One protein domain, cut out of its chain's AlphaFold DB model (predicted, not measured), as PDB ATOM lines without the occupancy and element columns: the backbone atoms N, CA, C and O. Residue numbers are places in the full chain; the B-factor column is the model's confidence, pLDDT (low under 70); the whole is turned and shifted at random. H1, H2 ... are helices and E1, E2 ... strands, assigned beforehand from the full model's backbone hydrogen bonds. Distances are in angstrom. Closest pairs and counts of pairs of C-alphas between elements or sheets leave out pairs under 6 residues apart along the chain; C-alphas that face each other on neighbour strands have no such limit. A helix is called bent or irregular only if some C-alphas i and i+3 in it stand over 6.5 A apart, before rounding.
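What this domain is: This is residues 39 to 185 of the 636 residues of the protein "Citrate_ly_lig domain-containing protein" of Dehalococcoidia bacterium (UniProt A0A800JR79). Picture one strongly twisted sheet of six strands, curled like part of a barrel round the long helix H3, with H4 and H5 touching each other on one face of the sheet. The small helices H1 and H2 sit by the sheet's edge strand E2, and the link between E3 and E4 makes a long loop with no named element. The printed part has 147 residues, with five named helices and six named strands that follow along the chain as E1, E2, H1, H2, H3, H4, E3, E4, H5, E5, E6. The sheet runs E2, E1, E3, E4, E6, E5 and is mixed, with E4 and E6 parallel and the other neighbours antiparallel; the class is mixed, helices and strands. The whole is compact and rounded, with a radius of gyration of the C-alphas of 14.4 A and spans of 36 by 30 by 27 A.

Where its parts are: Find C-alpha 44 at (-38.747, -33.995, 27.275); from there E1, residues 44 to 50, runs 19.7 A. After a tight link, look for E2 at residues 56 to 59, then H1 at 62 to 66 and H2 at 72 to 79. H3, residues 85 to 100, begins at C-alpha 85 at (-38.503, -23.975, 31.268) and is 22.2 A long. H4, residues 104 to 114, is irregular: C-alphas 110 and 113 are 8.1 A apart. Next come E3, residues 116 to 123, 22.3 A long, and E4, residues 136 to 146, 28.9 A long, which bends by 57 degrees at residue 142. H5, residues 158 to 169, measures 16.2 A. E5, residues 172 to 176, leads by a tight link into E6, residues 179 to 184, which ends at C-alpha 184 at (-38.025, -43.877, 37.893).

How they stand to each other: Begin in the sheet with the hairpin of E1 and E2, where N 49 and O 57 are 2.8 A apart, within hydrogen-bond range. On the other side of E1, E3 is antiparallel to it, with N 46 and O 120 at 2.9 A. E3 and E4 form a hairpin, with N 121 and O 139 at 2.8 A. E4 and E6 are parallel, with N 138 and O 182 at 2.9 A, and the hairpin of E5 and E6 has N 174 and O 181 at 2.9 A. The sheet curls round H3, and the two make two layers, a helix on one face of a sheet; the closest C-alphas of H3 and E5 are those of Ala 94 and Ala 174, 5.2 A apart. With residues 85 to 92 alone, H3 touches H2 at a shallow tilt of 17 degrees, opposite ways, a helical hairpin whose closest C-alphas, Trp 79 and Glu 85, are 4.9 A apart. H2 only grazes the sheet, with residues 72 to 75. H1 is on the sheet at a height of 7.0 A, over none of its strands. H4 stands up from the sheet at 48 degrees, over E1 and E3. H5, on the same face as H4, runs along the strands, at 20 degrees to E4 on the local plane. H4 and H5 touch at a steep tilt of 44 degrees, opposite ways, with the C-alphas of Leu 110 and Ala 161 closest at 5.1 A. H3 and H5 are close but not clearly touching, about perpendicular at 86 degrees, with the C-alphas of Ala 98 and Leu 169 closest at 6.7 A. In H1, H3 and H5 every O i to N i+4 pair is within hydrogen-bond range; H2 has 3 of 4 and H4 has 5 of 7.

The domain as a whole: The two C-alphas farthest apart, those of Asp 154 and Glu 178, are 40.7 A apart. The printed part, residues 39 to 185, has no cut. Look for the long links at E3 to E4, with 12 residues, and E4 to H5, with 11; in the latter, residues 152 to 153 pair antiparallel with residues 145 to 146 of E4. The mean pLDDT of the printed part is 90.6, and no printed residue is under 70.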
ATOM      1  N   GLU A  39     -42.795 -49.733  29.342       96.50
ATOM      2  CA  GLU A  39     -43.663 -48.635  28.946       96.50
ATOM      3  C   GLU A  39     -42.840 -47.602  28.184       96.50
ATOM      4  O   GLU A  39     -41.816 -47.106  28.665       96.50
ATOM      5  N   LYS A  40     -43.304 -47.275  26.978       93.50
ATOM      6  CA  LYS A  40     -42.792 -46.131  26.247       93.50
ATOM      7  C   LYS A  40     -43.398 -44.873  26.862       93.50
ATOM      8  O   LYS A  40     -44.617 -44.760  26.955       93.50
ATOM      9  N   VAL A  41     -42.536 -43.928  27.202       90.69
ATOM     10  CA  VAL A  41     -42.905 -42.549  27.523       90.69
ATOM     11  C   VAL A  41     -42.384 -41.602  26.428       90.69
ATOM     12  O   VAL A  41     -41.517 -41.998  25.638       90.69
ATOM     13  N   ASP A  42     -43.004 -40.432  26.274       79.12
ATOM     14  CA  ASP A  42     -42.692 -39.385  25.290       79.12
ATOM     15  C   ASP A  42     -42.596 -38.062  26.041       79.12
ATOM     16  O   ASP A  42     -43.434 -37.163  25.919       79.12
ATOM     17  N   GLY A  43     -41.569 -37.972  26.878       83.44
ATOM     18  CA  GLY A  43     -41.260 -36.777  27.643       83.44
ATOM     19  C   GLY A  43     -40.332 -35.805  26.927       83.44
ATOM     20  O   GLY A  43     -39.992 -35.899  25.740       83.44
ATOM     21  N   GLN A  44     -39.862 -34.827  27.692       84.94
ATOM     22  CA  GLN A  44     -38.747 -33.995  27.275       84.94
ATOM     23  C   GLN A  44     -37.427 -34.734  27.531       84.94
ATOM     24  O   GLN A  44     -36.994 -34.873  28.673       84.94
ATOM     25  N   ASN A  45     -36.785 -35.216  26.464       84.88
ATOM     26  CA  ASN A  45     -35.538 -35.973  26.565       84.88
ATOM     27  C   ASN A  45     -34.338 -35.103  26.959       84.88
ATOM     28  O   ASN A  45     -34.156 -33.984  26.455       84.88
ATOM     29  N   LEU A  46     -33.476 -35.666  27.800       85.69
ATOM     30  CA  LEU A  46     -32.235 -35.060  28.248       85.69
ATOM     31  C   LEU A  46     -31.170 -36.140  28.461       85.69
ATOM     32  O   LEU A  46     -31.468 -37.214  28.975       85.69
ATOM     33  N   PHE A  47     -29.921 -35.837  28.109       91.50
ATOM     34  CA  PHE A  47     -28.778 -36.664  28.487       91.50
ATOM     35  C   PHE A  47     -28.030 -36.003  29.635       91.50
ATOM     36  O   PHE A  47     -27.815 -34.787  29.625       91.50
ATOM     37  N   LEU A  48     -27.612 -36.809  30.605       94.44
ATOM     38  CA  LEU A  48     -26.931 -36.350  31.811       94.44
ATOM     39  C   LEU A  48     -25.698 -37.203  32.095       94.44
ATOM     40  O   LEU A  48     -25.748 -38.421  31.982       94.44
ATOM     41  N   THR A  49     -24.603 -36.582  32.524       95.88
ATOM     42  CA  THR A  49     -23.448 -37.289  33.090       95.88
ATOM     43  C   THR A  49     -23.015 -36.683  34.424       95.88
ATOM     44  O   THR A  49     -23.439 -35.582  34.783       95.88
ATOM     45  N   VAL A  50     -22.152 -37.386  35.155       95.94
ATOM     46  CA  VAL A  50     -21.462 -36.878  36.344       95.94
ATOM     47  C   VAL A  50     -19.966 -36.875  36.058       95.94
ATOM     48  O   VAL A  50     -19.363 -37.925  35.842       95.94
ATOM     49  N   ASN A  51     -19.368 -35.685  36.039       91.94
ATOM     50  CA  ASN A  51     -17.948 -35.528  35.727       91.94
ATOM     51  C   ASN A  51     -17.038 -35.960  36.893       91.94
ATOM     52  O   ASN A  51     -17.508 -36.244  37.996       91.94
ATOM     53  N   GLU A  52     -15.720 -35.950  36.677       90.38
ATOM     54  CA  GLU A  52     -14.714 -36.320  37.691       90.38
ATOM     55  C   GLU A  52     -14.841 -35.536  39.014       90.38
ATOM     56  O   GLU A  52     -14.600 -36.065  40.095       90.38
ATOM     57  N   ALA A  53     -15.284 -34.276  38.959       89.50
ATOM     58  CA  ALA A  53     -15.494 -33.451  40.149       89.50
ATOM     59  C   ALA A  53     -16.783 -33.800  40.919       89.50
ATOM     60  O   ALA A  53     -17.036 -33.228  41.980       89.50
ATOM     61  N   GLY A  54     -17.597 -34.725  40.404       89.12
ATOM     62  CA  GLY A  54     -18.898 -35.089  40.959       89.12
ATOM     63  C   GLY A  54     -20.016 -34.118  40.586       89.12
ATOM     64  O   GLY A  54     -21.075 -34.169  41.202       89.12
ATOM     65  N   ALA A  55     -19.790 -33.224  39.620       91.12
ATOM     66  CA  ALA A  55     -20.795 -32.274  39.170       91.12
ATOM     67  C   ALA A  55     -21.602 -32.848  38.004       91.12
ATOM     68  O   ALA A  55     -21.039 -33.406  37.055       91.12
ATOM     69  N   VAL A  56     -22.917 -32.652  38.060       93.94
ATOM     70  CA  VAL A  56     -23.839 -33.034  36.994       93.94
ATOM     71  C   VAL A  56     -23.617 -32.142  35.771       93.94
ATOM     72  O   VAL A  56     -23.464 -30.925  35.896       93.94
ATOM     73  N   GLN A  57     -23.577 -32.744  34.585       93.44
ATOM     74  CA  GLN A  57     -23.505 -32.058  33.293       93.44
ATOM     75  C   GLN A  57     -24.598 -32.587  32.367       93.44
ATOM     76  O   GLN A  57     -24.956 -33.761  32.435       93.44
ATOM     77  N   THR A  58     -25.109 -31.738  31.478       90.69
ATOM     78  CA  THR A  58     -26.131 -32.118  30.489       90.69
ATOM     79  C   THR A  58     -25.621 -32.039  29.066       90.69
ATOM     80  O   THR A  58     -24.795 -31.192  28.740       90.69
ATOM     81  N   ALA A  59     -26.166 -32.869  28.188       87.31
ATOM     82  CA  ALA A  59     -25.958 -32.750  26.756       87.31
ATOM     83  C   ALA A  59     -27.291 -32.896  26.018       87.31
ATOM     84  O   ALA A  59     -28.151 -33.688  26.406       87.31
ATOM     85  N   ARG A  60     -27.488 -32.114  24.952       80.50
ATOM     86  CA  ARG A  60     -28.646 -32.254  24.056       80.50
ATOM     87  C   ARG A  60     -28.254 -32.564  22.617       80.50
ATOM     88  O   ARG A  60     -29.082 -33.061  21.860       80.50
ATOM     89  N   ASN A  61     -27.010 -32.290  22.242       77.25
ATOM     90  CA  ASN A  61     -26.462 -32.572  20.920       77.25
ATOM     91  C   ASN A  61     -24.962 -32.911  21.005       77.25
ATOM     92  O   ASN A  61     -24.331 -32.762  22.052       77.25
ATOM     93  N   GLY A  62     -24.375 -33.342  19.883       77.06
ATOM     94  CA  GLY A  62     -22.957 -33.715  19.821       77.06
ATOM     95  C   GLY A  62     -21.979 -32.559  20.077       77.06
ATOM     96  O   GLY A  62     -20.833 -32.796  20.444       77.06
ATOM     97  N   GLY A  63     -22.412 -31.305  19.916       79.81
ATOM     98  CA  GLY A  63     -21.621 -30.135  20.299       79.81
ATOM     99  C   GLY A  63     -21.440 -30.039  21.813       79.81
ATOM    100  O   GLY A  63     -20.320 -29.831  22.271       79.81
ATOM    101  N   ASP A  64     -22.514 -30.270  22.576       83.81
ATOM    102  CA  ASP A  64     -22.462 -30.287  24.041       83.81
ATOM    103  C   ASP A  64     -21.564 -31.434  24.548       83.81
ATOM    104  O   ASP A  64     -20.763 -31.227  25.458       83.81
ATOM    105  N   LEU A  65     -21.629 -32.623  23.927       84.00
ATOM    106  CA  LEU A  65     -20.750 -33.756  24.270       84.00
ATOM    107  C   LEU A  65     -19.266 -33.395  24.137       84.00
ATOM    108  O   LEU A  65     -18.486 -33.633  25.057       84.00
ATOM    109  N   LYS A  66     -18.883 -32.751  23.027       83.81
ATOM    110  CA  LYS A  66     -17.495 -32.329  22.756       83.81
ATOM    111  C   LYS A  66     -16.955 -31.329  23.776       83.81
ATOM    112  O   LYS A  66     -15.742 -31.195  23.915       83.81
ATOM    113  N   THR A  67     -17.830 -30.607  24.474       86.88
ATOM    114  CA  THR A  67     -17.438 -29.675  25.539       86.88
ATOM    115  C   THR A  67     -17.537 -30.276  26.942       86.88
ATOM    116  O   THR A  67     -17.302 -29.557  27.910       86.88
ATOM    117  N   GLY A  68     -17.848 -31.573  27.067       84.31
ATOM    118  CA  GLY A  68     -18.037 -32.251  28.355       84.31
ATOM    119  C   GLY A  68     -19.393 -31.969  29.012       84.31
ATOM    120  O   GLY A  68     -19.529 -32.110  30.226       84.31
ATOM    121  N   GLY A  69     -20.375 -31.544  28.217       87.69
ATOM    122  CA  GLY A  69     -21.702 -31.139  28.655       87.69
ATOM    123  C   GLY A  69     -21.794 -29.682  29.120       87.69
ATOM    124  O   GLY A  69     -20.861 -28.885  29.004       87.69
ATOM    125  N   MET A  70     -22.977 -29.322  29.604       89.75
ATOM    126  CA  MET A  70     -23.335 -28.009  30.129       89.75
ATOM    127  C   MET A  70     -23.659 -28.093  31.614       89.75
ATOM    128  O   MET A  70     -24.328 -29.030  32.059       89.75
ATOM    129  N   THR A  71     -23.273 -27.053  32.353       88.50
ATOM    130  CA  THR A  71     -23.618 -26.924  33.771       88.50
ATOM    131  C   THR A  71     -25.118 -26.665  33.957       88.50
ATOM    132  O   THR A  71     -25.777 -26.189  33.021       88.50
ATOM    133  N   PRO A  72     -25.660 -26.899  35.165       82.44
ATOM    134  CA  PRO A  72     -27.050 -26.583  35.494       82.44
ATOM    135  C   PRO A  72     -27.438 -25.136  35.155       82.44
ATOM    136  O   PRO A  72     -28.507 -24.880  34.607       82.44
ATOM    137  N   GLU A  73     -26.554 -24.173  35.428       83.69
ATOM    138  CA  GLU A  73     -26.804 -22.751  35.178       83.69
ATOM    139  C   GLU A  73     -26.819 -22.427  33.685       83.69
ATOM    140  O   GLU A  73     -27.679 -21.677  33.224       83.69
ATOM    141  N   ALA A  74     -25.877 -22.995  32.924       86.31
ATOM    142  CA  ALA A  74     -25.831 -22.831  31.476       86.31
ATOM    143  C   ALA A  74     -27.067 -23.455  30.814       86.31
ATOM    144  O   ALA A  74     -27.639 -22.869  29.896       86.31
ATOM    145  N   PHE A  75     -27.504 -24.612  31.316       84.19
ATOM    146  CA  PHE A  75     -28.717 -25.278  30.869       84.19
ATOM    147  C   PHE A  75     -29.966 -24.449  31.184       84.19
ATOM    148  O   PHE A  75     -30.729 -24.138  30.276       84.19
ATOM    149  N   ALA A  76     -30.147 -24.011  32.433       81.62
ATOM    150  CA  ALA A  76     -31.286 -23.182  32.830       81.62
ATOM    151  C   ALA A  76     -31.357 -21.869  32.032       81.62
ATOM    152  O   ALA A  76     -32.435 -21.463  31.605       81.62
ATOM    153  N   ALA A  77     -30.212 -21.238  31.757       85.81
ATOM    154  CA  ALA A  77     -30.156 -20.023  30.949       85.81
ATOM    155  C   ALA A  77     -30.659 -20.225  29.508       85.81
ATOM    156  O   ALA A  77     -31.242 -19.297  28.950       85.81
ATOM    157  N   LYS A  78     -30.477 -21.418  28.913       81.19
ATOM    158  CA  LYS A  78     -31.024 -21.744  27.582       81.19
ATOM    159  C   LYS A  78     -32.550 -21.827  27.573       81.19
ATOM    160  O   LYS A  78     -33.152 -21.626  26.525       81.19
ATOM    161  N   TRP A  79     -33.161 -22.123  28.716       79.75
ATOM    162  CA  TRP A  79     -34.605 -22.296  28.830       79.75
ATOM    163  C   TRP A  79     -35.328 -21.076  29.395       79.75
ATOM    164  O   TRP A  79     -36.547 -21.108  29.491       79.75
ATOM    165  N   ALA A  80     -34.614 -20.004  29.742       82.19
ATOM    166  CA  ALA A  80     -35.217 -18.803  30.303       82.19
ATOM    167  C   ALA A  80     -36.269 -18.208  29.350       82.19
ATOM    168  O   ALA A  80     -35.949 -17.748  28.254       82.19
ATOM    169  N   GLY A  81     -37.526 -18.188  29.787       77.06
ATOM    170  CA  GLY A  81     -38.657 -17.767  28.977       77.06
ATOM    171  C   GLY A  81     -39.024 -18.756  27.867       77.06
ATOM    172  O   GLY A  81     -39.414 -18.287  26.800       77.06
ATOM    173  N   HIS A  82     -38.941 -20.074  28.103       75.12
ATOM    174  CA  HIS A  82     -39.391 -21.155  27.198       75.12
ATOM    175  C   HIS A  82     -40.532 -22.010  27.819       75.12
ATOM    176  O   HIS A  82     -40.533 -22.199  29.033       75.12
ATOM    177  N   PRO A  83     -41.502 -22.595  27.058       73.94
ATOM    178  CA  PRO A  83     -42.672 -23.310  27.633       73.94
ATOM    179  C   PRO A  83     -42.321 -24.456  28.546       73.94
ATOM    180  O   PRO A  83     -43.019 -24.726  29.520       73.94
ATOM    181  N   ALA A  84     -41.227 -25.108  28.198       78.56
ATOM    182  CA  ALA A  84     -40.669 -26.214  28.937       78.56
ATOM    183  C   ALA A  84     -39.640 -25.773  29.993       78.56
ATOM    184  O   ALA A  84     -38.988 -26.640  30.557       78.56
ATOM    185  N   GLU A  85     -39.462 -24.472  30.268       84.12
ATOM    186  CA  GLU A  85     -38.503 -23.975  31.268       84.12
ATOM    187  C   GLU A  85     -38.696 -24.667  32.606       84.12
ATOM    188  O   GLU A  85     -37.761 -25.288  33.104       84.12
ATOM    189  N   THR A  86     -39.912 -24.620  33.150       86.88
ATOM    190  CA  THR A  86     -40.239 -25.266  34.423       86.88
ATOM    191  C   THR A  86     -39.982 -26.766  34.365       86.88
ATOM    192  O   THR A  86     -39.312 -27.289  35.245       86.88
ATOM    193  N   ALA A  87     -40.427 -27.449  33.307       87.19
ATOM    194  CA  ALA A  87     -40.212 -28.886  33.153       87.19
ATOM    195  C   ALA A  87     -38.717 -29.243  33.169       87.19
ATOM    196  O   ALA A  87     -38.276 -30.053  33.979       87.19
ATOM    197  N   PHE A  88     -37.916 -28.591  32.323       87.75
ATOM    198  CA  PHE A  88     -36.488 -28.864  32.207       87.75
ATOM    199  C   PHE A  88     -35.716 -28.479  33.463       87.75
ATOM    200  O   PHE A  88     -34.892 -29.259  33.930       87.75
ATOM    201  N   THR A  89     -35.958 -27.289  34.012       88.62
ATOM    202  CA  THR A  89     -35.227 -26.811  35.193       88.62
ATOM    203  C   THR A  89     -35.577 -27.608  36.442       88.62
ATOM    204  O   THR A  89     -34.662 -27.997  37.171       88.62
ATOM    205  N   ASN A  90     -36.854 -27.919  36.671       91.62
ATOM    206  CA  ASN A  90     -37.269 -28.662  37.857       91.62
ATOM    207  C   ASN A  90     -36.965 -30.152  37.729       91.62
ATOM    208  O   ASN A  90     -36.420 -30.730  38.666       91.62
ATOM    209  N   GLY A  91     -37.198 -30.753  36.559       92.38
ATOM    210  CA  GLY A  91     -36.836 -32.147  36.307       92.38
ATOM    211  C   GLY A  91     -35.332 -32.378  36.420       92.38
ATOM    212  O   GLY A  91     -34.900 -33.355  37.029       92.38
ATOM    213  N   PHE A  92     -34.521 -31.439  35.928       91.19
ATOM    214  CA  PHE A  92     -33.072 -31.503  36.086       91.19
ATOM    215  C   PHE A  92     -32.625 -31.364  37.555       91.19
ATOM    216  O   PHE A  92     -31.774 -32.125  38.010       91.19
ATOM    217  N   ARG A  93     -33.228 -30.451  38.329       91.38
ATOM    218  CA  ARG A  93     -32.967 -30.342  39.778       91.38
ATOM    219  C   ARG A  93     -33.378 -31.602  40.538       91.38
ATOM    220  O   ARG A  93     -32.665 -32.014  41.445       91.38
ATOM    221  N   ALA A  94     -34.500 -32.218  40.168       94.88
ATOM    222  CA  ALA A  94     -34.993 -33.430  40.813       94.88
ATOM    223  C   ALA A  94     -34.014 -34.602  40.642       94.88
ATOM    224  O   ALA A  94     -33.686 -35.282  41.613       94.88
ATOM    225  N   ILE A  95     -33.498 -34.817  39.427       94.94
ATOM    226  CA  ILE A  95     -32.499 -35.869  39.195       94.94
ATOM    227  C   ILE A  95     -31.138 -35.530  39.814       94.94
ATOM    228  O   ILE A  95     -30.467 -36.428  40.315       94.94
ATOM    229  N   GLU A  96     -30.732 -34.257  39.836       93.62
ATOM    230  CA  GLU A  96     -29.516 -33.819  40.533       93.62
ATOM    231  C   GLU A  96     -29.593 -34.113  42.041       93.62
ATOM    232  O   GLU A  96     -28.653 -34.680  42.603       93.62
ATOM    233  N   ASP A  97     -30.725 -33.805  42.682       93.69
ATOM    234  CA  ASP A  97     -30.976 -34.120  44.092       93.69
ATOM    235  C   ASP A  97     -30.926 -35.634  44.342       93.69
ATOM    236  O   ASP A  97     -30.193 -36.097  45.222       93.69
ATOM    237  N   ALA A  98     -31.602 -36.425  43.502       95.06
ATOM    238  CA  ALA A  98     -31.594 -37.882  43.602       95.06
ATOM    239  C   ALA A  98     -30.175 -38.467  43.459       95.06
ATOM    240  O   ALA A  98     -29.765 -39.308  44.264       95.06
ATOM    241  N   LEU A  99     -29.384 -37.982  42.496       95.69
ATOM    242  CA  LEU A  99     -27.989 -38.393  42.303       95.69
ATOM    243  C   LEU A  99     -27.097 -38.001  43.485       95.69
ATOM    244  O   LEU A  99     -26.205 -38.768  43.847       95.69
ATOM    245  N   SER A 100     -27.347 -36.854  44.124       93.25
ATOM    246  CA  SER A 100     -26.566 -36.380  45.275       93.25
ATOM    247  C   SER A 100     -26.643 -37.305  46.498       93.25
ATOM    248  O   SER A 100     -25.771 -37.263  47.371       93.25
ATOM    249  N   SER A 101     -27.661 -38.173  46.551       92.94
ATOM    250  CA  SER A 101     -27.816 -39.187  47.596       92.94
ATOM    251  C   SER A 101     -26.838 -40.363  47.460       92.94
ATOM    252  O   SER A 101     -26.597 -41.081  48.438       92.94
ATOM    253  N   LEU A 102     -26.244 -40.553  46.276       95.25
ATOM    254  CA  LEU A 102     -25.296 -41.628  46.001       95.25
ATOM    255  C   LEU A 102     -23.856 -41.221  46.379       95.25
ATOM    256  O   LEU A 102     -23.447 -40.077  46.167       95.25
ATOM    257  N   PRO A 103     -23.033 -42.143  46.920       95.50
ATOM    258  CA  PRO A 103     -21.624 -41.883  47.190       95.50
ATOM    259  C   PRO A 103     -20.863 -41.436  45.937       95.50
ATOM    260  O   PRO A 103     -20.985 -42.041  44.876       95.50
ATOM    261  N   HIS A 104     -19.986 -40.440  46.086       94.25
ATOM    262  CA  HIS A 104     -19.181 -39.916  44.977       94.25
ATOM    263  C   HIS A 104     -18.391 -41.007  44.233       94.25
ATOM    264  O   HIS A 104     -18.390 -41.018  43.009       94.25
ATOM    265  N   GLU A 105     -17.775 -41.955  44.947       94.12
ATOM    266  CA  GLU A 105     -17.048 -43.082  44.334       94.12
ATOM    267  C   GLU A 105     -17.963 -43.954  43.458       94.12
ATOM    268  O   GLU A 105     -17.574 -44.336  42.358       94.12
ATOM    269  N   GLN A 106     -19.203 -44.184  43.901       95.81
ATOM    270  CA  GLN A 106     -20.198 -44.919  43.124       95.81
ATOM    271  C   GLN A 106     -20.608 -44.132  41.874       95.81
ATOM    272  O   GLN A 106     -20.674 -44.702  40.792       95.81
ATOM    273  N   LEU A 107     -20.836 -42.818  41.985       96.62
ATOM    274  CA  LEU A 107     -21.141 -41.974  40.822       96.62
ATOM    275  C   LEU A 107     -19.998 -41.974  39.797       96.62
ATOM    276  O   LEU A 107     -20.259 -42.045  38.600       96.62
ATOM    277  N   GLN A 108     -18.741 -41.939  40.249       95.69
ATOM    278  CA  GLN A 108     -17.581 -42.008  39.354       95.69
ATOM    279  C   GLN A 108     -17.535 -43.319  38.562       95.69
ATOM    280  O   GLN A 108     -17.248 -43.296  37.366       95.69
ATOM    281  N   GLU A 109     -17.846 -44.444  39.208       95.69
ATOM    282  CA  GLU A 109     -17.922 -45.752  38.556       95.69
ATOM    283  C   GLU A 109     -19.095 -45.823  37.567       95.69
ATOM    284  O   GLU A 109     -18.904 -46.184  36.405       95.69
ATOM    285  N   LEU A 110     -20.295 -45.413  37.994       97.56
ATOM    286  CA  LEU A 110     -21.506 -45.465  37.172       97.56
ATOM    287  C   LEU A 110     -21.393 -44.595  35.916       97.56
ATOM    288  O   LEU A 110     -21.762 -45.043  34.833       97.56
ATOM    289  N   PHE A 111     -20.839 -43.387  36.038       97.19
ATOM    290  CA  PHE A 111     -20.738 -42.426  34.935       97.19
ATOM    291  C   PHE A 111     -19.386 -42.445  34.204       97.19
ATOM    292  O   PHE A 111     -19.175 -41.650  33.286       97.19
ATOM    293  N   ALA A 112     -18.469 -43.344  34.585       95.69
ATOM    294  CA  ALA A 112     -17.114 -43.427  34.030       95.69
ATOM    295  C   ALA A 112     -16.420 -42.048  33.976       95.69
ATOM    296  O   ALA A 112     -15.912 -41.629  32.937       95.69
ATOM    297  N   ALA A 113     -16.471 -41.317  35.094       90.62
ATOM    298  CA  ALA A 113     -15.922 -39.964  35.249       90.62
ATOM    299  C   ALA A 113     -16.358 -38.937  34.177       90.62
ATOM    300  O   ALA A 113     -15.622 -37.992  33.881       90.62
ATOM    301  N   GLY A 114     -17.557 -39.088  33.606       93.19
ATOM    302  CA  GLY A 114     -18.120 -38.159  32.622       93.19
ATOM    303  C   GLY A 114     -18.254 -38.722  31.204       93.19
ATOM    304  O   GLY A 114     -18.677 -37.993  30.309       93.19
ATOM    305  N   GLN A 115     -17.868 -39.982  30.972       93.38
ATOM    306  CA  GLN A 115     -17.920 -40.611  29.643       93.38
ATOM    307  C   GLN A 115     -19.258 -41.297  29.348       93.38
ATOM    308  O   GLN A 115     -19.676 -41.355  28.191       93.38
ATOM    309  N   ARG A 116     -19.941 -41.809  30.379       95.88
ATOM    310  CA  ARG A 116     -21.288 -42.382  30.250       95.88
ATOM    311  C   ARG A 116     -22.324 -41.301  30.482       95.88
ATOM    312  O   ARG A 116     -22.241 -40.573  31.468       95.88
ATOM    313  N   TYR A 117     -23.317 -41.230  29.614       95.62
ATOM    314  CA  TYR A 117     -24.458 -40.341  29.756       95.62
ATOM    315  C   TYR A 117     -25.724 -41.171  29.906       95.62
ATOM    316  O   TYR A 117     -25.968 -42.081  29.113       95.62
ATOM    317  N   VAL A 118     -26.530 -40.855  30.917       95.88
ATOM    318  CA  VAL A 118     -27.859 -41.438  31.079       95.88
ATOM    319  C   VAL A 118     -28.820 -40.714  30.158       95.88
ATOM    320  O   VAL A 118     -28.924 -39.488  30.204       95.88
ATOM    321  N   ASN A 119     -29.495 -41.481  29.313       93.06
ATOM    322  CA  ASN A 119     -30.641 -41.023  28.555       93.06
ATOM    323  C   ASN A 119     -31.872 -41.071  29.463       93.06
ATOM    324  O   ASN A 119     -32.165 -42.118  30.050       93.06
ATOM    325  N   MET A 120     -32.589 -39.961  29.577       93.25
ATOM    326  CA  MET A 120     -33.782 -39.866  30.409       93.25
ATOM    327  C   MET A 120     -34.829 -38.945  29.794       93.25
ATOM    328  O   MET A 120     -34.520 -38.073  28.981       93.25
ATOM    329  N   GLU A 121     -36.066 -39.106  30.237       91.50
ATOM    330  CA  GLU A 121     -37.189 -38.267  29.852       91.50
ATOM    331  C   GLU A 121     -37.843 -37.610  31.060       91.50
ATOM    332  O   GLU A 121     -38.072 -38.229  32.099       91.50
ATOM    333  N   ILE A 122     -38.147 -36.325  30.904       92.12
ATOM    334  CA  ILE A 122     -38.897 -35.536  31.872       92.12
ATOM    335  C   ILE A 122     -40.373 -35.557  31.473       92.12
ATOM    336  O   ILE A 122     -40.742 -35.105  30.389       92.12
ATOM    337  N   MET A 123     -41.211 -36.064  32.371       92.06
ATOM    338  CA  MET A 123     -42.661 -36.154  32.224       92.06
ATOM    339  C   MET A 123     -43.294 -35.142  33.174       92.06
ATOM    340  O   MET A 123     -43.338 -35.368  34.382       92.06
ATOM    341  N   TYR A 124     -43.761 -34.011  32.648       91.56
ATOM    342  CA  TYR A 124     -44.281 -32.923  33.475       91.56
ATOM    343  C   TYR A 124     -45.760 -32.624  33.171       91.56
ATOM    344  O   TYR A 124     -46.062 -32.126  32.084       91.56
ATOM    345  N   PRO A 125     -46.695 -32.850  34.117       89.88
ATOM    346  CA  PRO A 125     -48.130 -32.627  33.893       89.88
ATOM    347  C   PRO A 125     -48.498 -31.174  33.578       89.88
ATOM    348  O   PRO A 125     -49.505 -30.924  32.921       89.88
ATOM    349  N   GLY A 126     -47.688 -30.208  34.027       86.50
ATOM    350  CA  GLY A 126     -47.873 -28.788  33.710       86.50
ATOM    351  C   GLY A 126     -47.488 -28.414  32.272       86.50
ATOM    352  O   GLY A 126     -47.816 -27.320  31.816       86.50
ATOM    353  N   ASN A 127     -46.812 -29.310  31.546       83.12
ATOM    354  CA  ASN A 127     -46.502 -29.181  30.123       83.12
ATOM    355  C   ASN A 127     -46.656 -30.554  29.428       83.12
ATOM    356  O   ASN A 127     -45.656 -31.180  29.068       83.12
ATOM    357  N   PRO A 128     -47.893 -31.064  29.283       83.38
ATOM    358  CA  PRO A 128     -48.121 -32.390  28.734       83.38
ATOM    359  C   PRO A 128     -48.111 -32.369  27.200       83.38
ATOM    360  O   PRO A 128     -48.558 -31.407  26.560       83.38
ATOM    361  N   ASN A 129     -47.674 -33.479  26.604       80.00
ATOM    362  CA  ASN A 129     -47.897 -33.766  25.187       80.00
ATOM    363  C   ASN A 129     -49.368 -34.177  24.985       80.00
ATOM    364  O   ASN A 129     -50.270 -33.375  25.249       80.00
ATOM    365  N   LEU A 130     -49.636 -35.403  24.530       87.69
ATOM    366  CA  LEU A 130     -51.001 -35.919  24.431       87.69
ATOM    367  C   LEU A 130     -51.531 -36.430  25.772       87.69
ATOM    368  O   LEU A 130     -52.702 -36.208  26.040       87.69
ATOM    369  N   ILE A 131     -50.714 -37.102  26.585       90.94
ATOM    370  CA  ILE A 131     -51.147 -37.759  27.828       90.94
ATOM    371  C   ILE A 131     -50.824 -36.874  29.032       90.94
ATOM    372  O   ILE A 131     -49.739 -36.291  29.105       90.94
ATOM    373  N   ILE A 132     -51.769 -36.763  29.968       93.12
ATOM    374  CA  ILE A 132     -51.563 -36.090  31.253       93.12
ATOM    375  C   ILE A 132     -51.319 -37.145  32.330       93.12
ATOM    376  O   ILE A 132     -52.201 -37.935  32.650       93.12
ATOM    377  N   TYR A 133     -50.113 -37.127  32.890       93.88
ATOM    378  CA  TYR A 133     -49.706 -37.993  33.994       93.88
ATOM    379  C   TYR A 133     -50.091 -37.399  35.346       93.88
ATOM    380  O   TYR A 133     -50.251 -36.184  35.478       93.88
ATOM    381  N   ASP A 134     -50.181 -38.245  36.370       94.56
ATOM    382  CA  ASP A 134     -50.634 -37.818  37.700       94.56
ATOM    383  C   ASP A 134     -49.599 -36.994  38.474       94.56
ATOM    384  O   ASP A 134     -49.941 -36.289  39.424       94.56
ATOM    385  N   GLY A 135     -48.327 -37.072  38.081       93.50
ATOM    386  CA  GLY A 135     -47.234 -36.397  38.767       93.50
ATOM    387  C   GLY A 135     -46.051 -36.095  37.861       93.50
ATOM    388  O   GLY A 135     -45.957 -36.585  36.733       93.50
ATOM    389  N   ALA A 136     -45.143 -35.267  38.372       96.00
ATOM    390  CA  ALA A 136     -43.891 -34.953  37.706       96.00
ATOM    391  C   ALA A 136     -42.905 -36.120  37.869       96.00
ATOM    392  O   ALA A 136     -42.621 -36.559  38.987       96.00
ATOM    393  N   ASN A 137     -42.396 -36.643  36.754       96.19
ATOM    394  CA  ASN A 137     -41.496 -37.790  36.749       96.19
ATOM    395  C   ASN A 137     -40.235 -37.523  35.922       96.19
ATOM    396  O   ASN A 137     -40.276 -36.830  34.907       96.19
ATOM    397  N   VAL A 138     -39.128 -38.135  36.336       96.75
ATOM    398  CA  VAL A 138     -37.941 -38.338  35.496       96.75
ATOM    399  C   VAL A 138     -37.790 -39.837  35.273       96.75
ATOM    400  O   VAL A 138     -37.679 -40.583  36.243       96.75
ATOM    401  N   VAL A 139     -37.803 -40.285  34.021       96.44
ATOM    402  CA  VAL A 139     -37.698 -41.704  33.655       96.44
ATOM    403  C   VAL A 139     -36.351 -41.957  32.992       96.44
ATOM    404  O   VAL A 139     -36.039 -41.357  31.969       96.44
ATOM    405  N   LEU A 140     -35.533 -42.829  33.577       96.50
ATOM    406  CA  LEU A 140     -34.230 -43.225  33.047       96.50
ATOM    407  C   LEU A 140     -34.401 -44.377  32.047       96.50
ATOM    408  O   LEU A 140     -35.181 -45.292  32.302       96.50
ATOM    409  N   HIS A 141     -33.651 -44.374  30.940       91.94
ATOM    410  CA  HIS A 141     -33.796 -45.371  29.866       91.94
ATOM    411  C   HIS A 141     -32.580 -46.275  29.674       91.94
ATOM    412  O   HIS A 141     -32.735 -47.492  29.616       91.94
ATOM    413  N   ASN A 142     -31.386 -45.697  29.534       91.81
ATOM    414  CA  ASN A 142     -30.125 -46.430  29.404       91.81
ATOM    415  C   ASN A 142     -28.917 -45.517  29.679       91.81
ATOM    416  O   ASN A 142     -29.062 -44.299  29.787       91.81
ATOM    417  N   LEU A 143     -27.722 -46.110  29.785       94.19
ATOM    418  CA  LEU A 143     -26.448 -45.393  29.694       94.19
ATOM    419  C   LEU A 143     -25.832 -45.618  28.313       94.19
ATOM    420  O   LEU A 143     -25.783 -46.749  27.830       94.19
ATOM    421  N   GLN A 144     -25.315 -44.547  27.722       92.38
ATOM    422  CA  GLN A 144     -24.528 -44.590  26.496       92.38
ATOM    423  C   GLN A 144     -23.166 -43.944  26.730       92.38
ATOM    424  O   GLN A 144     -23.073 -42.890  27.362       92.38
ATOM    425  N   THR A 145     -22.116 -44.576  26.220       93.75
ATOM    426  CA  THR A 145     -20.740 -44.099  26.370       93.75
ATOM    427  C   THR A 145     -20.302 -43.377  25.110       93.75
ATOM    428  O   THR A 145     -20.546 -43.851  24.000       93.75
ATOM    429  N   PHE A 146     -19.649 -42.233  25.289       91.19
ATOM    430  CA  PHE A 146     -19.146 -41.406  24.198       91.19
ATOM    431  C   PHE A 146     -17.640 -41.182  24.340       91.19
ATOM    432  O   PHE A 146     -17.114 -41.087  25.452       91.19
ATOM    433  N   ASP A 147     -16.945 -41.094  23.208       86.69
ATOM    434  CA  ASP A 147     -15.542 -40.689  23.169       86.69
ATOM    435  C   ASP A 147     -15.368 -39.157  23.252       86.69
ATOM    436  O   ASP A 147     -16.331 -38.390  23.314       86.69
ATOM    437  N   GLU A 148     -14.119 -38.681  23.242       84.69
ATOM    438  CA  GLU A 148     -13.805 -37.240  23.274       84.69
ATOM    439  C   GLU A 148     -14.323 -36.473  22.041       84.69
ATOM    440  O   GLU A 148     -14.477 -35.251  22.087       84.69
ATOM    441  N   ALA A 149     -14.585 -37.168  20.929       80.25
ATOM    442  CA  ALA A 149     -15.184 -36.584  19.738       80.25
ATOM    443  C   ALA A 149     -16.720 -36.533  19.822       80.25
ATOM    444  O   ALA A 149     -17.344 -35.946  18.935       80.25
ATOM    445  N   GLY A 150     -17.324 -37.068  20.888       80.94
ATOM    446  CA  GLY A 150     -18.770 -37.163  21.058       80.94
ATOM    447  C   GLY A 150     -19.401 -38.274  20.221       80.94
ATOM    448  O   GLY A 150     -20.610 -38.237  19.997       80.94
ATOM    449  N   GLU A 151     -18.608 -39.235  19.743       83.69
ATOM    450  CA  GLU A 151     -19.098 -40.394  19.002       83.69
ATOM    451  C   GLU A 151     -19.412 -41.543  19.971       83.69
ATOM    452  O   GLU A 151     -18.671 -41.757  20.938       83.69
ATOM    453  N   PRO A 152     -20.508 -42.289  19.753       86.44
ATOM    454  CA  PRO A 152     -20.864 -43.405  20.614       86.44
ATOM    455  C   PRO A 152     -19.840 -44.536  20.488       86.44
ATOM    456  O   PRO A 152     -19.434 -44.909  19.384       86.44
ATOM    457  N   VAL A 153     -19.457 -45.116  21.621       90.00
ATOM    458  CA  VAL A 153     -18.528 -46.249  21.691       90.00
ATOM    459  C   VAL A 153     -19.163 -47.426  22.414       90.00
ATOM    460  O   VAL A 153     -19.986 -47.255  23.311       90.00
ATOM    461  N   ASP A 154     -18.768 -48.632  22.008       90.06
ATOM    462  CA  ASP A 154     -19.185 -49.852  22.688       90.06
ATOM    463  C   ASP A 154     -18.561 -49.906  24.088       90.06
ATOM    464  O   ASP A 154     -17.343 -49.787  24.252       90.06
ATOM    465  N   ASP A 155     -19.414 -50.076  25.089       91.81
ATOM    466  CA  ASP A 155     -19.043 -50.145  26.492       91.81
ATOM    467  C   ASP A 155     -19.768 -51.336  27.131       91.81
ATOM    468  O   ASP A 155     -20.964 -51.247  27.434       91.81
ATOM    469  N   PRO A 156     -19.063 -52.459  27.351       90.25
ATOM    470  CA  PRO A 156     -19.677 -53.681  27.857       90.25
ATOM    471  C   PRO A 156     -20.226 -53.530  29.284       90.25
ATOM    472  O   PRO A 156     -21.059 -54.336  29.702       90.25
ATOM    473  N   ASP A 157     -19.789 -52.506  30.020       94.12
ATOM    474  CA  ASP A 157     -20.204 -52.246  31.395       94.12
ATOM    475  C   ASP A 157     -21.346 -51.215  31.473       94.12
ATOM    476  O   ASP A 157     -21.945 -51.043  32.533       94.12
ATOM    477  N   ALA A 158     -21.705 -50.538  30.373       93.56
ATOM    478  CA  ALA A 158     -22.751 -49.510  30.388       93.56
ATOM    479  C   ALA A 158     -24.120 -50.068  30.813       93.56
ATOM    480  O   ALA A 158     -24.834 -49.428  31.585       93.56
ATOM    481  N   ARG A 159     -24.474 -51.285  30.371       91.44
ATOM    482  CA  ARG A 159     -25.739 -51.938  30.753       91.44
ATOM    483  C   ARG A 159     -25.785 -52.261  32.248       91.44
ATOM    484  O   ARG A 159     -26.751 -51.911  32.910       91.44
ATOM    485  N   SER A 160     -24.732 -52.868  32.795       95.06
ATOM    486  CA  SER A 160     -24.680 -53.222  34.224       95.06
ATOM    487  C   SER A 160     -24.592 -51.986  35.127       95.06
ATOM    488  O   SER A 160     -25.198 -51.955  36.205       95.06
ATOM    489  N   ALA A 161     -23.892 -50.939  34.678       97.06
ATOM    490  CA  ALA A 161     -23.896 -49.634  35.325       97.06
ATOM    491  C   ALA A 161     -25.304 -49.021  35.315       97.06
ATOM    492  O   ALA A 161     -25.760 -48.526  36.345       97.06
ATOM    493  N   PHE A 162     -26.027 -49.109  34.195       96.38
ATOM    494  CA  PHE A 162     -27.391 -48.599  34.108       96.38
ATOM    495  C   PHE A 162     -28.336 -49.356  35.038       96.38
ATOM    496  O   PHE A 162     -29.060 -48.720  35.797       96.38
ATOM    497  N   ASP A 163     -28.280 -50.689  35.055       95.19
ATOM    498  CA  ASP A 163     -29.099 -51.511  35.952       95.19
ATOM    499  C   ASP A 163     -28.865 -51.121  37.424       95.19
ATOM    500  O   ASP A 163     -29.807 -50.994  38.207       95.19
ATOM    501  N   THR A 164     -27.605 -50.860  37.790       97.69
ATOM    502  CA  THR A 164     -27.226 -50.418  39.141       97.69
ATOM    503  C   THR A 164     -27.747 -49.012  39.453       97.69
ATOM    504  O   THR A 164     -28.295 -48.793  40.534       97.69
ATOM    505  N   LEU A 165     -27.595 -48.063  38.523       97.81
ATOM    506  CA  LEU A 165     -28.089 -46.691  38.662       97.81
ATOM    507  C   LEU A 165     -29.618 -46.665  38.782       97.81
ATOM    508  O   LEU A 165     -30.158 -46.066  39.709       97.81
ATOM    509  N   SER A 166     -30.305 -47.350  37.869       96.69
ATOM    510  CA  SER A 166     -31.761 -47.444  37.828       96.69
ATOM    511  C   SER A 166     -32.301 -48.062  39.114       96.69
ATOM    512  O   SER A 166     -33.214 -47.506  39.710       96.69
ATOM    513  N   ALA A 167     -31.718 -49.164  39.595       96.69
ATOM    514  CA  ALA A 167     -32.140 -49.786  40.851       96.69
ATOM    515  C   ALA A 167     -31.906 -48.890  42.079       96.69
ATOM    516  O   ALA A 167     -32.645 -48.987  43.056       96.69
ATOM    517  N   ALA A 168     -30.879 -48.035  42.048       97.00
ATOM    518  CA  ALA A 168     -30.572 -47.126  43.148       97.00
ATOM    519  C   ALA A 168     -31.507 -45.907  43.202       97.00
ATOM    520  O   ALA A 168     -31.738 -45.379  44.289       97.00
ATOM    521  N   LEU A 169     -32.019 -45.459  42.051       97.06
ATOM    522  CA  LEU A 169     -32.836 -44.248  41.934       97.06
ATOM    523  C   LEU A 169     -34.332 -44.510  41.717       97.06
ATOM    524  O   LEU A 169     -35.110 -43.563  41.801       97.06
ATOM    525  N   ASP A 170     -34.753 -45.746  41.434       96.62
ATOM    526  CA  ASP A 170     -36.167 -46.051  41.195       96.62
ATOM    527  C   ASP A 170     -37.032 -45.694  42.413       96.62
ATOM    528  O   ASP A 170     -36.750 -46.095  43.543       96.62
ATOM    529  N   GLN A 171     -38.096 -44.931  42.161       95.25
ATOM    530  CA  GLN A 171     -38.993 -44.343  43.159       95.25
ATOM    531  C   GLN A 171     -38.331 -43.343  44.121       95.25
ATOM    532  O   GLN A 171     -38.917 -43.017  45.158       95.25
ATOM    533  N   ALA A 172     -37.137 -42.826  43.810       97.00
ATOM    534  CA  ALA A 172     -36.578 -41.714  44.571       97.00
ATOM    535  C   ALA A 172     -37.483 -40.481  44.429       97.00
ATOM    536  O   ALA A 172     -38.046 -40.227  43.364       97.00
ATOM    537  N   VAL A 173     -37.624 -39.725  45.514       96.94
ATOM    538  CA  VAL A 173     -38.494 -38.549  45.581       96.94
ATOM    539  C   VAL A 173     -37.649 -37.312  45.829       96.94
ATOM    540  O   VAL A 173     -36.823 -37.315  46.742       96.94
ATOM    541  N   ALA A 174     -37.902 -36.261  45.055       95.94
ATOM    542  CA  ALA A 174     -37.312 -34.941  45.233       95.94
ATOM    543  C   ALA A 174     -38.419 -33.886  45.352       95.94
ATOM    544  O   ALA A 174     -39.410 -33.924  44.627       95.94
ATOM    545  N   GLU A 175     -38.247 -32.930  46.262       95.62
ATOM    546  CA  GLU A 175     -39.165 -31.799  46.431       95.62
ATOM    547  C   GLU A 175     -38.553 -30.566  45.762       95.62
ATOM    548  O   GLU A 175     -37.556 -30.020  46.243       95.62
ATOM    549  N   VAL A 176     -39.138 -30.129  44.646       92.75
ATOM    550  CA  VAL A 176     -38.631 -29.015  43.835       92.75
ATOM    551  C   VAL A 176     -39.762 -28.022  43.594       92.75
ATOM    552  O   VAL A 176     -40.801 -28.388  43.065       92.75
ATOM    553  N   ASP A 177     -39.561 -26.763  43.990       88.31
ATOM    554  CA  ASP A 177     -40.524 -25.664  43.809       88.31
ATOM    555  C   ASP A 177     -41.959 -25.977  44.295       88.31
ATOM    556  O   ASP A 177     -42.939 -25.626  43.649       88.31
ATOM    557  N   GLU A 178     -42.076 -26.594  45.479       89.12
ATOM    558  CA  GLU A 178     -43.351 -27.020  46.099       89.12
ATOM    559  C   GLU A 178     -44.081 -28.157  45.351       89.12
ATOM    560  O   GLU A 178     -45.236 -28.457  45.658       89.12
ATOM    561  N   GLU A 179     -43.399 -28.823  44.416       93.06
ATOM    562  CA  GLU A 179     -43.880 -30.004  43.703       93.06
ATOM    563  C   GLU A 179     -43.056 -31.246  44.064       93.06
ATOM    564  O   GLU A 179     -41.825 -31.207  44.160       93.06
ATOM    565  N   THR A 180     -43.743 -32.379  44.204       95.62
ATOM    566  CA  THR A 180     -43.116 -33.688  44.389       95.62
ATOM    567  C   THR A 180     -42.758 -34.288  43.028       95.62
ATOM    568  O   THR A 180     -43.631 -34.517  42.189       95.62
ATOM    569  N   TRP A 181     -41.477 -34.592  42.834       97.19
ATOM    570  CA  TRP A 181     -40.927 -35.257  41.656       97.19
ATOM    571  C   TRP A 181     -40.526 -36.690  41.989       97.19
ATOM    572  O   TRP A 181     -39.915 -36.930  43.029       97.19
ATOM    573  N   THR A 182     -40.826 -37.636  41.095       97.75
ATOM    574  CA  THR A 182     -40.415 -39.041  41.255       97.75
ATOM    575  C   THR A 182     -39.443 -39.462  40.159       97.75
ATOM    576  O   THR A 182     -39.705 -39.288  38.969       97.75
ATOM    577  N   ILE A 183     -38.314 -40.039  40.554       97.81
ATOM    578  CA  ILE A 183     -37.312 -40.581  39.643       97.81
ATOM    579  C   ILE A 183     -37.599 -42.068  39.485       97.81
ATOM    580  O   ILE A 183     -37.866 -42.776  40.452       97.81
ATOM    581  N   ASN A 184     -37.592 -42.542  38.250       97.31
ATOM    582  CA  ASN A 184     -38.025 -43.877  37.893       97.31
ATOM    583  C   ASN A 184     -37.054 -44.503  36.895       97.31
ATOM    584  O   ASN A 184     -36.558 -43.832  35.994       97.31
ATOM    585  N   GLY A 185     -36.824 -45.803  37.025       95.94
ATOM    586  CA  GLY A 185     -36.289 -46.611  35.936       95.94
ATOM    587  C   GLY A 185     -37.345 -46.921  34.869       95.94
ATOM    588  O   GLY A 185     -38.515 -46.541  35.024       95.94
TER     589      GLY A 185